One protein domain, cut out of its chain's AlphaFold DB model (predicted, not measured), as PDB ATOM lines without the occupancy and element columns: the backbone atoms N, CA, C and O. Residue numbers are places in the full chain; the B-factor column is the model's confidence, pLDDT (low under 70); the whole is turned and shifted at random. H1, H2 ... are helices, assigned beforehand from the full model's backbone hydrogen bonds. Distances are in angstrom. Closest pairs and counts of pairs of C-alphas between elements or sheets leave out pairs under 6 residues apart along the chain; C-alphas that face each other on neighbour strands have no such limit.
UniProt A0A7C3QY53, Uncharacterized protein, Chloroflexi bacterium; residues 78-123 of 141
ATOM      1  N   GLU A  78     228.474 168.780 154.841       93.75
ATOM      2  CA  GLU A  78     229.315 169.975 154.930       93.75
ATOM      3  C   GLU A  78     228.709 170.998 155.900       93.75
ATOM      4  O   GLU A  78     229.364 171.414 156.859       93.75
ATOM      5  N   LYS A  79     227.422 171.326 155.737       93.50
ATOM      6  CA  LYS A  79     226.673 172.197 156.654       93.50
ATOM      7  C   LYS A  79     226.625 171.630 158.071       93.50
ATOM      8  O   LYS A  79     226.807 172.369 159.041       93.50
ATOM      9  N   ILE A  80     226.378 170.324 158.200       93.81
ATOM     10  CA  ILE A  80     226.394 169.635 159.496       93.81
ATOM     11  C   ILE A  80     227.776 169.773 160.140       93.81
ATOM     12  O   ILE A  80     227.867 170.182 161.298       93.81
ATOM     13  N   GLY A  81     228.845 169.481 159.394       91.19
ATOM     14  CA  GLY A  81     230.227 169.573 159.861       91.19
ATOM     15  C   GLY A  81     230.597 170.980 160.323       91.19
ATOM     16  O   GLY A  81     231.091 171.147 161.437       91.19
ATOM     17  N   ALA A  82     230.257 172.000 159.534       92.88
ATOM     18  CA  ALA A  82     230.487 173.399 159.886       92.88
ATOM     19  C   ALA A  82     229.769 173.801 161.187       92.88
ATOM     20  O   ALA A  82     230.331 174.505 162.031       92.88
ATOM     21  N   GLN A  83     228.536 173.327 161.398       93.12
ATOM     22  CA  GLN A  83     227.813 173.600 162.640       93.12
ATOM     23  C   GLN A  83     228.424 172.869 163.842       93.12
ATOM     24  O   GLN A  83     228.500 173.446 164.932       93.12
ATOM     25  N   VAL A  84     228.855 171.614 163.667       91.31
ATOM     26  CA  VAL A  84     229.579 170.865 164.707       91.31
ATOM     27  C   VAL A  84     230.845 171.614 165.095       91.31
ATOM     28  O   VAL A  84     231.040 171.885 166.279       91.31
ATOM     29  N   GLU A  85     231.662 172.007 164.116       89.69
ATOM     30  CA  GLU A  85     232.887 172.766 164.352       89.69
ATOM     31  C   GLU A  85     232.586 174.051 165.119       89.69
ATOM     32  O   GLU A  85     233.183 174.298 166.165       89.69
ATOM     33  N   LYS A  86     231.599 174.831 164.669       89.38
ATOM     34  CA  LYS A  86     231.193 176.068 165.341       89.38
ATOM     35  C   LYS A  86     230.793 175.831 166.798       89.38
ATOM     36  O   LYS A  86     231.211 176.591 167.671       89.38
ATOM     37  N   LYS A  87     230.000 174.791 167.078       88.81
ATOM     38  CA  LYS A  87     229.565 174.444 168.441       88.81
ATOM     39  C   LYS A  87     230.732 174.020 169.326       88.81
ATOM     40  O   LYS A  87     230.832 174.491 170.455       88.81
ATOM     41  N   VAL A  88     231.613 173.159 168.818       88.00
ATOM     42  CA  VAL A  88     232.798 172.688 169.550       88.00
ATOM     43  C   VAL A  88     233.731 173.857 169.843       88.00
ATOM     44  O   VAL A  88     234.109 174.077 170.993       88.00
ATOM     45  N   ARG A  89     234.040 174.651 168.819       87.38
ATOM     46  CA  ARG A  89     234.903 175.825 168.912       87.38
ATOM     47  C   ARG A  89     234.357 176.842 169.908       87.38
ATOM     48  O   ARG A  89     235.090 177.263 170.793       87.38
ATOM     49  N   GLY A  90     233.065 177.166 169.841       86.38
ATOM     50  CA  GLY A  90     232.431 178.087 170.786       86.38
ATOM     51  C   GLY A  90     232.369 177.558 172.218       86.38
ATOM     52  O   GLY A  90     232.566 178.323 173.164       86.38
ATOM     53  N   GLY A  91     232.162 176.250 172.396       86.50
ATOM     54  CA  GLY A  91     232.227 175.603 173.706       86.50
ATOM     55  C   GLY A  91     233.621 175.709 174.324       86.50
ATOM     56  O   GLY A  91     233.757 176.164 175.458       86.50
ATOM     57  N   ILE A  92     234.660 175.369 173.557       83.88
ATOM     58  CA  ILE A  92     236.051 175.488 174.010       83.88
ATOM     59  C   ILE A  92     236.396 176.951 174.273       83.88
ATOM     60  O   ILE A  92     236.906 177.250 175.347       83.88
ATOM     61  N   ALA A  93     236.071 177.861 173.352       84.19
ATOM     62  CA  ALA A  93     236.295 179.292 173.515       84.19
ATOM     63  C   ALA A  93     235.679 179.819 174.816       84.19
ATOM     64  O   ALA A  93     236.366 180.471 175.593       84.19
ATOM     65  N   THR A  94     234.433 179.444 175.116       84.12
ATOM     66  CA  THR A  94     233.764 179.808 176.376       84.12
ATOM     67  C   THR A  94     234.518 179.256 177.585       84.12
ATOM     68  O   THR A  94     234.786 179.992 178.535       84.12
ATOM     69  N   VAL A  95     234.917 177.978 177.541       83.38
ATOM     70  CA  VAL A  95     235.704 177.349 178.613       83.38
ATOM     71  C   VAL A  95     237.006 178.100 178.832       83.38
ATOM     72  O   VAL A  95     237.358 178.330 179.983       83.38
ATOM     73  N   VAL A  96     237.694 178.521 177.768       82.06
ATOM     74  CA  VAL A  96     238.996 179.204 177.822       82.06
ATOM     75  C   VAL A  96     238.875 180.733 177.886       82.06
ATOM     76  O   VAL A  96     239.885 181.430 177.959       82.06
ATOM     77  N   GLY A  97     237.652 181.265 177.972       80.12
ATOM     78  CA  GLY A  97     237.363 182.695 178.112       80.12
ATOM     79  C   GLY A  97     237.676 183.528 176.872       80.12
ATOM     80  O   GLY A  97     237.825 184.741 176.988       80.12
ATOM     81  N   SER A  98     237.794 182.890 175.710       82.88
ATOM     82  CA  SER A  98     237.829 183.561 174.412       82.88
ATOM     83  C   SER A  98     236.409 183.875 173.935       82.88
ATOM     84  O   SER A  98     235.425 183.325 174.435       82.88
ATOM     85  N   ALA A  99     236.296 184.734 172.920       80.88
ATOM     86  CA  ALA A  99     235.019 184.993 172.265       80.88
ATOM     87  C   ALA A  99     234.437 183.695 171.651       80.88
ATOM     88  O   ALA A  99     235.198 182.913 171.084       80.88
ATOM     89  N   PRO A 100     233.114 183.441 171.715       76.75
ATOM     90  CA  PRO A 100     232.500 182.191 171.234       76.75
ATOM     91  C   PRO A 100     232.696 181.899 169.736       76.75
ATOM     92  O   PRO A 100     232.465 180.784 169.270       76.75
ATOM     93  N   ASP A 101     233.082 182.904 168.962       80.44
ATOM     94  CA  ASP A 101     233.369 182.845 167.533       80.44
ATOM     95  C   ASP A 101     234.872 182.880 167.210       80.44
ATOM     96  O   ASP A 101     235.234 182.887 166.030       80.44
ATOM     97  N   ALA A 102     235.732 182.836 168.232       82.88
ATOM     98  CA  ALA A 102     237.180 182.793 168.095       82.88
ATOM     99  C   ALA A 102     237.635 181.614 167.226       82.88
ATOM    100  O   ALA A 102     237.093 180.511 167.311       82.88
ATOM    101  N   ASP A 103     238.651 181.844 166.397       84.75
ATOM    102  CA  ASP A 103     239.307 180.785 165.634       84.75
ATOM    103  C   ASP A 103     240.224 179.916 166.515       84.75
ATOM    104  O   ASP A 103     240.486 180.208 167.686       84.75
ATOM    105  N   TRP A 104     240.713 178.808 165.953       85.00
ATOM    106  CA  TRP A 104     241.574 177.873 166.680       85.00
ATOM    107  C   TRP A 104     242.887 178.498 167.149       85.00
ATOM    108  O   TRP A 104     243.372 178.144 168.223       85.00
ATOM    109  N   ALA A 105     243.445 179.438 166.382       87.50
ATOM    110  CA  ALA A 105     244.655 180.150 166.769       87.50
ATOM    111  C   ALA A 105     244.420 180.979 168.042       87.50
ATOM    112  O   ALA A 105     245.184 180.879 169.002       87.50
ATOM    113  N   THR A 106     243.314 181.722 168.088       86.06
ATOM    114  CA  THR A 106     242.916 182.556 169.229       86.06
ATOM    115  C   THR A 106     242.583 181.713 170.462       86.06
ATOM    116  O   THR A 106     243.000 182.033 171.582       86.06
ATOM    117  N   ILE A 107     241.866 180.601 170.270       84.19
ATOM    118  CA  ILE A 107     241.590 179.633 171.340       84.19
ATOM    119  C   ILE A 107     242.901 179.070 171.892       84.19
ATOM    120  O   ILE A 107     243.090 179.053 173.106       84.19
ATOM    121  N   GLY A 108     243.822 178.653 171.018       84.06
ATOM    122  CA  GLY A 108     245.125 178.111 171.406       84.06
ATOM    123  C   GLY A 108     245.939 179.090 172.252       84.06
ATOM    124  O   GLY A 108     246.435 178.714 173.314       84.06
ATOM    125  N   GLN A 109     245.992 180.361 171.850       88.12
ATOM    126  CA  GLN A 109     246.646 181.422 172.627       88.12
ATOM    127  C   GLN A 109     246.008 181.608 174.011       88.12
ATOM    128  O   GLN A 109     246.705 181.775 175.013       88.12
ATOM    129  N   SER A 110     244.678 181.539 174.089       86.06
ATOM    130  CA  SER A 110     243.949 181.698 175.352       86.06
ATOM    131  C   SER A 110     244.159 180.506 176.293       86.06
ATOM    132  O   SER A 110     244.345 180.692 177.498       86.06
ATOM    133  N   VAL A 111     244.200 179.282 175.747       85.44
ATOM    134  CA  VAL A 111     244.585 178.067 176.486       85.44
ATOM    135  C   VAL A 111     246.001 178.212 177.035       85.44
ATOM    136  O   VAL A 111     246.203 178.019 178.234       85.44
ATOM    137  N   GLU A 112     246.969 178.583 176.192       87.75
ATOM    138  CA  GLU A 112     248.366 178.739 176.603       87.75
ATOM    139  C   GLU A 112     248.497 179.773 177.725       87.75
ATOM    140  O   GLU A 112     249.136 179.505 178.746       87.75
ATOM    141  N   SER A 113     247.846 180.930 177.577       87.81
ATOM    142  CA  SER A 113     247.861 181.979 178.593       87.81
ATOM    143  C   SER A 113     247.324 181.477 179.933       87.81
ATOM    144  O   SER A 113     247.928 181.744 180.968       87.81
ATOM    145  N   ARG A 114     246.221 180.719 179.938       86.00
ATOM    146  CA  ARG A 114     245.639 180.171 181.172       86.00
ATOM    147  C   ARG A 114     246.517 179.123 181.829       86.00
ATOM    148  O   ARG A 114     246.689 179.163 183.044       86.00
ATOM    149  N   VAL A 115     247.086 178.209 181.042       88.56
ATOM    150  CA  VAL A 115     248.028 177.205 181.553       88.56
ATOM    151  C   VAL A 115     249.244 177.900 182.157       88.56
ATOM    152  O   VAL A 115     249.647 177.570 183.268       88.56
ATOM    153  N   ARG A 116     249.791 178.914 181.479       89.12
ATOM    154  CA  ARG A 116     250.913 179.707 181.987       89.12
ATOM    155  C   ARG A 116     250.569 180.405 183.300       89.12
ATOM    156  O   ARG A 116     251.354 180.308 184.237       89.12
ATOM    157  N   SER A 117     249.414 181.064 183.388       88.75
ATOM    158  CA  SER A 117     248.962 181.717 184.622       88.75
ATOM    159  C   SER A 117     248.764 180.720 185.760       88.75
ATOM    160  O   SER A 117     249.217 180.979 186.865       88.75
ATOM    161  N   PHE A 118     248.164 179.558 185.493       89.25
ATOM    162  CA  PHE A 118     247.990 178.500 186.488       89.25
ATOM    163  C   PHE A 118     249.331 177.961 187.001       89.25
ATOM    164  O   PHE A 118     249.528 177.825 188.205       89.25
ATOM    165  N   LEU A 119     250.288 177.708 186.103       91.38
ATOM    166  CA  LEU A 119     251.635 177.280 186.488       91.38
ATOM    167  C   LEU A 119     252.380 178.374 187.266       91.38
ATOM    168  O   LEU A 119     253.091 178.067 188.216       91.38
ATOM    169  N   GLN A 120     252.221 179.645 186.896       91.50
ATOM    170  CA  GLN A 120     252.783 180.762 187.656       91.50
ATOM    171  C   GLN A 120     252.118 180.937 189.023       91.50
ATOM    172  O   GLN A 120     252.799 181.318 189.963       91.50
ATOM    173  N   ASP A 121     250.831 180.650 189.172       90.94
ATOM    174  CA  ASP A 121     250.165 180.711 190.473       90.94
ATOM    175  C   ASP A 121     250.634 179.562 191.382       90.94
ATOM    176  O   ASP A 121     251.035 179.784 192.524       90.94
ATOM    177  N   LEU A 122     250.719 178.343 190.834       87.81
ATOM    178  CA  LEU A 122     251.189 177.161 191.564       87.81
ATOM    179  C   LEU A 122     252.681 177.192 191.918       87.81
ATOM    180  O   LEU A 122     253.063 176.752 192.999       87.81
ATOM    181  N   PHE A 123     253.536 177.661 191.006       87.62
ATOM    182  CA  PHE A 123     254.997 177.572 191.144       87.62
ATOM    183  C   PHE A 123     255.696 178.934 191.248       87.62
ATOM    184  O   PHE A 123     256.893 178.999 191.524       87.62
TER     185      PHE A 123
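What this domain is: This is residues 78 to 123 of the 141 residues of an uncharacterized protein of Chloroflexi bacterium (UniProt A0A7C3QY53). Two helices of nearly equal length, H2 and H1, run the same way and overlap only where the last part of H1 packs beside H2, making a long staggered rod. A loop from residue 97 to 103 folds back between them, and the far ends, residues 78 to 85 of H1 and 116 to 123 of H2, stick out in opposite directions. The printed part has 46 residues, H1 then H2 along the chain, no named strand, and is all helix. It is loose, with a radius of gyration of the C-alphas of 12.7 A, spanning 45 by 15 by 13 A.

Where its parts are: H2, residues 104 to 123, is 27.9 A long and ends at C-alpha 123 (254.997, 177.572, 191.144). H1, residues 78 to 96, is 26.5 A long and begins at C-alpha 78 (229.315, 169.975, 154.930).

How they stand to each other: H2 and H1 touch, H1 with residues 89 to 96 alone; the closest C-alphas, of Ala 93 and Ile 107, are 5.7 A apart. Their lines stand at a shallow tilt of 24 degrees, the same way. In H1 and H2 every O i to N i+4 pair is within hydrogen-bond range.

The domain as a whole: The C-alphas farthest apart, of Glu 78 and Phe 123, are 45.0 A apart. The link from H1 to H2 is short, and the printed part has no cut. No printed residue is under 70 in pLDDT.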